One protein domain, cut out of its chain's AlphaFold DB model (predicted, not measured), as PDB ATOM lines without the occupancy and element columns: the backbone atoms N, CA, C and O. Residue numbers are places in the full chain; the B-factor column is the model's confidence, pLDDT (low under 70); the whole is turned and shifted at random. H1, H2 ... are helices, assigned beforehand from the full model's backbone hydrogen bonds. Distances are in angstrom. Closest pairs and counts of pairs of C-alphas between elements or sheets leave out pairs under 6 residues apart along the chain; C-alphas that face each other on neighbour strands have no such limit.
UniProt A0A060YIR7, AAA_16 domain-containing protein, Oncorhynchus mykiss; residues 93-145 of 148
ATOM      1  N   TRP A  93      -2.286 -16.652  11.675       93.75
ATOM      2  CA  TRP A  93      -2.084 -15.401  10.934       93.75
ATOM      3  C   TRP A  93      -0.962 -15.506   9.889       93.75
ATOM      4  O   TRP A  93      -1.060 -14.936   8.807       93.75
ATOM      5  N   ARG A  94       0.087 -16.298  10.156       92.88
ATOM      6  CA  ARG A  94       1.161 -16.538   9.180       92.88
ATOM      7  C   ARG A  94       0.718 -17.457   8.057       92.88
ATOM      8  O   ARG A  94       1.143 -17.248   6.927       92.88
ATOM      9  N   PHE A  95      -0.115 -18.450   8.363       92.88
ATOM     10  CA  PHE A  95      -0.772 -19.257   7.340       92.88
ATOM     11  C   PHE A  95      -1.605 -18.369   6.408       92.88
ATOM     12  O   PHE A  95      -1.434 -18.457   5.198       92.88
ATOM     13  N   VAL A  96      -2.436 -17.474   6.958       94.19
ATOM     14  CA  VAL A  96      -3.286 -16.572   6.162       94.19
ATOM     15  C   VAL A  96      -2.442 -15.663   5.268       94.19
ATOM     16  O   VAL A  96      -2.641 -15.659   4.057       94.19
ATOM     17  N   LEU A  97      -1.453 -14.954   5.819       94.00
ATOM     18  CA  LEU A  97      -0.593 -14.084   5.006       94.00
ATOM     19  C   LEU A  97       0.218 -14.870   3.969       94.00
ATOM     20  O   LEU A  97       0.300 -14.469   2.814       94.00
ATOM     21  N   GLY A  98       0.769 -16.024   4.354       92.94
ATOM     22  CA  GLY A  98       1.524 -16.883   3.443       92.94
ATOM     23  C   GLY A  98       0.667 -17.483   2.327       92.94
ATOM     24  O   GLY A  98       1.184 -17.738   1.238       92.94
ATOM     25  N   LEU A  99      -0.624 -17.709   2.578       92.88
ATOM     26  CA  LEU A  99      -1.602 -18.102   1.570       92.88
ATOM     27  C   LEU A  99      -1.865 -16.942   0.601       92.88
ATOM     28  O   LEU A  99      -1.743 -17.134  -0.605       92.88
ATOM     29  N   VAL A 100      -2.161 -15.742   1.106       93.19
ATOM     30  CA  VAL A 100      -2.417 -14.557   0.268       93.19
ATOM     31  C   VAL A 100      -1.214 -14.214  -0.608       93.19
ATOM     32  O   VAL A 100      -1.387 -13.944  -1.794       93.19
ATOM     33  N   ASP A 101       0.004 -14.285  -0.069       92.62
ATOM     34  CA  ASP A 101       1.232 -14.053  -0.836       92.62
ATOM     35  C   ASP A 101       1.357 -15.021  -2.027       92.62
ATOM     36  O   ASP A 101       1.745 -14.607  -3.118       92.62
ATOM     37  N   GLN A 102       0.991 -16.299  -1.845       93.06
ATOM     38  CA  GLN A 102       0.992 -17.293  -2.928       93.06
ATOM     39  C   GLN A 102      -0.099 -17.010  -3.964       93.06
ATOM     40  O   GLN A 102       0.160 -17.062  -5.165       93.06
ATOM     41  N   LEU A 103      -1.306 -16.671  -3.510       92.12
ATOM     42  CA  LEU A 103      -2.434 -16.360  -4.388       92.12
ATOM     43  C   LEU A 103      -2.156 -15.104  -5.228       92.12
ATOM     44  O   LEU A 103      -2.415 -15.101  -6.427       92.12
ATOM     45  N   ARG A 104      -1.543 -14.071  -4.635       90.50
ATOM     46  CA  ARG A 104      -1.170 -12.810  -5.303       90.50
ATOM     47  C   ARG A 104      -0.311 -13.024  -6.555       90.50
ATOM     48  O   ARG A 104      -0.371 -12.210  -7.475       90.50
ATOM     49  N   VAL A 105       0.505 -14.078  -6.578       90.50
ATOM     50  CA  VAL A 105       1.409 -14.411  -7.693       90.50
ATOM     51  C   VAL A 105       0.946 -15.627  -8.499       90.50
ATOM     52  O   VAL A 105       1.662 -16.069  -9.400       90.50
ATOM     53  N   SER A 106      -0.222 -16.191  -8.184       90.56
ATOM     54  CA  SER A 106      -0.710 -17.399  -8.838       90.56
ATOM     55  C   SER A 106      -1.196 -17.098 -10.260       90.56
ATOM     56  O   SER A 106      -2.079 -16.257 -10.433       90.56
ATOM     57  N   PRO A 107      -0.700 -17.813 -11.288       89.69
ATOM     58  CA  PRO A 107      -1.181 -17.653 -12.661       89.69
ATOM     59  C   PRO A 107      -2.584 -18.247 -12.874       89.69
ATOM     60  O   PRO A 107      -3.163 -18.078 -13.941       89.69
ATOM     61  N   LEU A 108      -3.110 -18.976 -11.886       90.25
ATOM     62  CA  LEU A 108      -4.423 -19.619 -11.945       90.25
ATOM     63  C   LEU A 108      -5.565 -18.678 -11.553       90.25
ATOM     64  O   LEU A 108      -6.728 -19.028 -11.743       90.25
ATOM     65  N   LEU A 109      -5.246 -17.515 -10.982       90.19
ATOM     66  CA  LEU A 109      -6.235 -16.519 -10.596       90.19
ATOM     67  C   LEU A 109      -6.387 -15.441 -11.676       90.19
ATOM     68  O   LEU A 109      -5.424 -15.140 -12.386       90.19
ATOM     69  N   PRO A 110      -7.579 -14.827 -11.801       86.94
ATOM     70  CA  PRO A 110      -7.775 -13.688 -12.689       86.94
ATOM     71  C   PRO A 110      -6.783 -12.562 -12.381       86.94
ATOM     72  O   PRO A 110      -6.500 -12.288 -11.215       86.94
ATOM     73  N   LEU A 111      -6.315 -11.853 -13.415       78.88
ATOM     74  CA  LEU A 111      -5.349 -10.753 -13.262       78.88
ATOM     75  C   LEU A 111      -5.813  -9.687 -12.251       78.88
ATOM     76  O   LEU A 111      -4.999  -9.174 -11.489       78.88
ATOM     77  N   GLY A 112      -7.124  -9.430 -12.185       84.75
ATOM     78  CA  GLY A 112      -7.723  -8.472 -11.251       84.75
ATOM     79  C   GLY A 112      -7.730  -8.910  -9.781       84.75
ATOM     80  O   GLY A 112      -8.002  -8.089  -8.910       84.75
ATOM     81  N   TYR A 113      -7.409 -10.172  -9.459       88.31
ATOM     82  CA  TYR A 113      -7.326 -10.617  -8.062       88.31
ATOM     83  C   TYR A 113      -6.290  -9.805  -7.280       88.31
ATOM     84  O   TYR A 113      -6.535  -9.398  -6.145       88.31
ATOM     85  N   ARG A 114      -5.142  -9.526  -7.907       88.00
ATOM     86  CA  ARG A 114      -4.084  -8.728  -7.292       88.00
ATOM     87  C   ARG A 114      -4.550  -7.303  -6.993       88.00
ATOM     88  O   ARG A 114      -4.269  -6.813  -5.905       88.00
ATOM     89  N   ASP A 115      -5.298  -6.691  -7.906       89.56
ATOM     90  CA  ASP A 115      -5.829  -5.337  -7.729       89.56
ATOM     91  C   ASP A 115      -6.810  -5.273  -6.547       89.56
ATOM     92  O   ASP A 115      -6.785  -4.323  -5.766       89.56
ATOM     93  N   THR A 116      -7.613  -6.326  -6.337       89.19
ATOM     94  CA  THR A 116      -8.512  -6.448  -5.175       89.19
ATOM     95  C   THR A 116      -7.753  -6.408  -3.847       89.19
ATOM     96  O   THR A 116      -8.218  -5.780  -2.892       89.19
ATOM     97  N   LEU A 117      -6.569  -7.029  -3.778       90.81
ATOM     98  CA  LEU A 117      -5.737  -7.026  -2.568       90.81
ATOM     99  C   LEU A 117      -5.162  -5.646  -2.240       90.81
ATOM    100  O   LEU A 117      -4.865  -5.376  -1.077       90.81
ATOM    101  N   ASP A 118      -5.013  -4.788  -3.248       91.19
ATOM    102  CA  ASP A 118      -4.450  -3.447  -3.104       91.19
ATOM    103  C   ASP A 118      -5.545  -2.388  -2.833       91.19
ATOM    104  O   ASP A 118      -5.254  -1.207  -2.637       91.19
ATOM    105  N   THR A 119      -6.819  -2.799  -2.748       91.31
ATOM    106  CA  THR A 119      -7.925  -1.909  -2.367       91.31
ATOM    107  C   THR A 119      -7.821  -1.459  -0.903       91.31
ATOM    108  O   THR A 119      -7.400  -2.232  -0.038       91.31
ATOM    109  N   PRO A 120      -8.298  -0.247  -0.559       90.44
ATOM    110  CA  PRO A 120      -8.267   0.257   0.819       90.44
ATOM    111  C   PRO A 120      -9.110  -0.571   1.805       90.44
ATOM    112  O   PRO A 120      -8.961  -0.417   3.013       90.44
ATOM    113  N   LEU A 121      -9.993  -1.446   1.311       88.06
ATOM    114  CA  LEU A 121     -10.802  -2.352   2.130       88.06
ATOM    115  C   LEU A 121     -10.054  -3.626   2.549       88.06
ATOM    116  O   LEU A 121     -10.449  -4.248   3.536       88.06
ATOM    117  N   VAL A 122      -9.016  -4.021   1.800       91.81
ATOM    118  CA  VAL A 122      -8.291  -5.291   1.981       91.81
ATOM    119  C   VAL A 122      -6.837  -5.053   2.377       91.81
ATOM    120  O   VAL A 122      -6.349  -5.701   3.295       91.81
ATOM    121  N   ALA A 123      -6.148  -4.093   1.758       93.25
ATOM    122  CA  ALA A 123      -4.728  -3.849   2.008       93.25
ATOM    123  C   ALA A 123      -4.375  -3.665   3.503       93.25
ATOM    124  O   ALA A 123      -3.407  -4.288   3.945       93.25
ATOM    125  N   PRO A 124      -5.153  -2.918   4.322       94.44
ATOM    126  CA  PRO A 124      -4.847  -2.768   5.748       94.44
ATOM    127  C   PRO A 124      -4.976  -4.069   6.545       94.44
ATOM    128  O   PRO A 124      -4.322  -4.224   7.575       94.44
ATOM    129  N   THR A 125      -5.813  -5.013   6.099       93.94
ATOM    130  CA  THR A 125      -6.017  -6.269   6.833       93.94
ATOM    131  C   THR A 125      -4.877  -7.256   6.616       93.94
ATOM    132  O   THR A 125      -4.580  -8.072   7.488       93.94
ATOM    133  N   LEU A 126      -4.156  -7.113   5.501       93.69
ATOM    134  CA  LEU A 126      -2.956  -7.882   5.181       93.69
ATOM    135  C   LEU A 126      -1.717  -7.444   5.978       93.69
ATOM    136  O   LEU A 126      -0.673  -8.096   5.898       93.69
ATOM    137  N   GLU A 127      -1.795  -6.366   6.764       95.25
ATOM    138  CA  GLU A 127      -0.691  -5.978   7.638       95.25
ATOM    139  C   GLU A 127      -0.468  -7.022   8.748       95.25
ATOM    140  O   GLU A 127      -1.430  -7.458   9.391       95.25
ATOM    141  N   PRO A 128       0.789  -7.392   9.072       94.56
ATOM    142  CA  PRO A 128       1.077  -8.433  10.060       94.56
ATOM    143  C   PRO A 128       0.422  -8.222  11.425       94.56
ATOM    144  O   PRO A 128      -0.083  -9.175  12.013       94.56
ATOM    145  N   LEU A 129       0.404  -6.984  11.925       95.38
ATOM    146  CA  LEU A 129      -0.197  -6.662  13.221       95.38
ATOM    147  C   LEU A 129      -1.724  -6.751  13.186       95.38
ATOM    148  O   LEU A 129      -2.329  -7.156  14.178       95.38
ATOM    149  N   HIS A 130      -2.347  -6.392  12.062       94.50
ATOM    150  CA  HIS A 130      -3.786  -6.534  11.893       94.50
ATOM    151  C   HIS A 130      -4.169  -8.012  11.811       94.50
ATOM    152  O   HIS A 130      -4.964  -8.487  12.619       94.50
ATOM    153  N   CYS A 131      -3.528  -8.765  10.915       95.94
ATOM    154  CA  CYS A 131      -3.799 -10.186  10.731       95.94
ATOM    155  C   CYS A 131      -3.495 -11.013  11.989       95.94
ATOM    156  O   CYS A 131      -4.188 -11.981  12.284       95.94
ATOM    157  N   GLN A 132      -2.491 -10.627  12.782       96.12
ATOM    158  CA  GLN A 132      -2.231 -11.264  14.072       96.12
ATOM    159  C   GLN A 132      -3.386 -11.071  15.068       96.12
ATOM    160  O   GLN A 132      -3.632 -11.962  15.881       96.12
ATOM    161  N   ARG A 133      -4.073  -9.922  15.023       96.94
ATOM    162  CA  ARG A 133      -5.227  -9.624  15.883       96.94
ATOM    163  C   ARG A 133      -6.500 -10.304  15.390       96.94
ATOM    164  O   ARG A 133      -7.242 -10.815  16.221       96.94
ATOM    165  N   ASP A 134      -6.732 -10.307  14.078       96.06
ATOM    166  CA  ASP A 134      -7.918 -10.903  13.458       96.06
ATOM    167  C   ASP A 134      -7.581 -11.622  12.131       96.06
ATOM    168  O   ASP A 134      -7.730 -11.072  11.031       96.06
ATOM    169  N   PRO A 135      -7.084 -12.871  12.207       94.69
ATOM    170  CA  PRO A 135      -6.738 -13.636  11.013       94.69
ATOM    171  C   PRO A 135      -7.974 -14.100  10.232       94.69
ATOM    172  O   PRO A 135      -7.866 -14.352   9.033       94.69
ATOM    173  N   ASP A 136      -9.133 -14.213  10.886       94.06
ATOM    174  CA  ASP A 136     -10.385 -14.642  10.260       94.06
ATOM    175  C   ASP A 136     -10.958 -13.539   9.360       94.06
ATOM    176  O   ASP A 136     -11.244 -13.799   8.189       94.06
ATOM    177  N   ASP A 137     -11.034 -12.295   9.848       93.31
ATOM    178  CA  ASP A 137     -11.425 -11.142   9.024       93.31
ATOM    179  C   ASP A 137     -10.461 -10.953   7.842       93.31
ATOM    180  O   ASP A 137     -10.895 -10.806   6.694       93.31
ATOM    181  N   THR A 138      -9.153 -11.085   8.089       94.12
ATOM    182  CA  THR A 138      -8.134 -11.017   7.031       94.12
ATOM    183  C   THR A 138      -8.373 -12.077   5.955       94.12
ATOM    184  O   THR A 138      -8.377 -11.762   4.764       94.12
ATOM    185  N   PHE A 139      -8.612 -13.333   6.347       93.38
ATOM    186  CA  PHE A 139      -8.865 -14.430   5.413       93.38
ATOM    187  C   PHE A 139     -10.152 -14.203   4.609       93.38
ATOM    188  O   PHE A 139     -10.158 -14.357   3.386       93.38
ATOM    189  N   LYS A 140     -11.229 -13.766   5.269       91.19
ATOM    190  CA  LYS A 140     -12.510 -13.461   4.616       91.19
ATOM    191  C   LYS A 140     -12.383 -12.357   3.575       91.19
ATOM    192  O   LYS A 140     -12.938 -12.480   2.487       91.19
ATOM    193  N   ARG A 141     -11.622 -11.306   3.873       89.19
ATOM    194  CA  ARG A 141     -11.453 -10.165   2.964       89.19
ATOM    195  C   ARG A 141     -10.485 -10.406   1.817       89.19
ATOM    196  O   ARG A 141     -10.581  -9.721   0.809       89.19
ATOM    197  N   SER A 142      -9.559 -11.350   1.955       86.19
ATOM    198  CA  SER A 142      -8.494 -11.561   0.966       86.19
ATOM    199  C   SER A 142      -8.645 -12.842   0.141       86.19
ATOM    200  O   SER A 142      -8.292 -12.843  -1.037       86.19
ATOM    201  N   ALA A 143      -9.179 -13.930   0.707       79.44
ATOM    202  CA  ALA A 143      -9.239 -15.236   0.042       79.44
ATOM    203  C   ALA A 143     -10.640 -15.603  -0.480       79.44
ATOM    204  O   ALA A 143     -10.759 -16.234  -1.527       79.44
ATOM    205  N   LEU A 144     -11.718 -15.204   0.203       69.12
ATOM    206  CA  LEU A 144     -13.087 -15.580  -0.196       69.12
ATOM    207  C   LEU A 144     -13.600 -14.843  -1.448       69.12
ATOM    208  O   LEU A 144     -14.495 -15.351  -2.121       69.12
ATOM    209  N   TYR A 145     -12.993 -13.711  -1.821       62.28
ATOM    210  CA  TYR A 145     -13.323 -12.984  -3.056       62.28
ATOM    211  C   TYR A 145     -12.882 -13.690  -4.350       62.28
ATOM    212  O   TYR A 145     -13.218 -13.226  -5.430       62.28
TER     213      TYR A 145
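This is residues 93 to 145 of the 148 residues of the protein "AAA_16 domain-containing protein" of Oncorhynchus mykiss (UniProt A0A060YIR7). What shape appears? H1 and H5 lie side by side, running the same way, and the chain between them folds back through short H2, H3 and H4, with H4 across their first ends. What is present? The class is all helix: 53 residues are printed, with five named helices, H1 to H5 in order. How large is it? It is compact, with radius of gyration of the C-alphas 10.2 A and spans of 29 by 21 by 15 A.

What touches most? H1, residues 93 to 104, and H5, residues 135 to 142, are hubs; they touch at a shallow tilt of 12 degrees, closest C-alphas Trp 93 and Pro 135, 5.0 A. What joins them? Arg 104 of H1 alone only just touches H2, residues 112 to 117, with 3 pairs of C-alphas within 8 A, closest Arg 104 and Arg 114, 5.4 A, in a helical hairpin. H3, residues 123 to 126, touches H5, closest C-alphas Thr 125 and Thr 138, 5.2 A. Residues 93 to 97 alone of H1 touch H4, residues 128 to 133, at a steep tilt of 50 degrees, closest C-alphas Trp 93 and Gln 132, 5.2 A. Which backbones are paired? Every O i to N i+4 pair is within hydrogen-bond range in H1, H2, H4 and H5; H3 is too short for one.

Where does H1 begin? C-alpha 93 is at (-2.084, -15.401, 10.934); H1 is 16.5 A long. Where does H5 end? C-alpha 142 is at (-8.494, -11.561, 0.966); H5 is 10.4 A long.

Is it continuous? The printed part has no cut, and no link is long. Where is confidence low? Residues 144 to 145 are under 70.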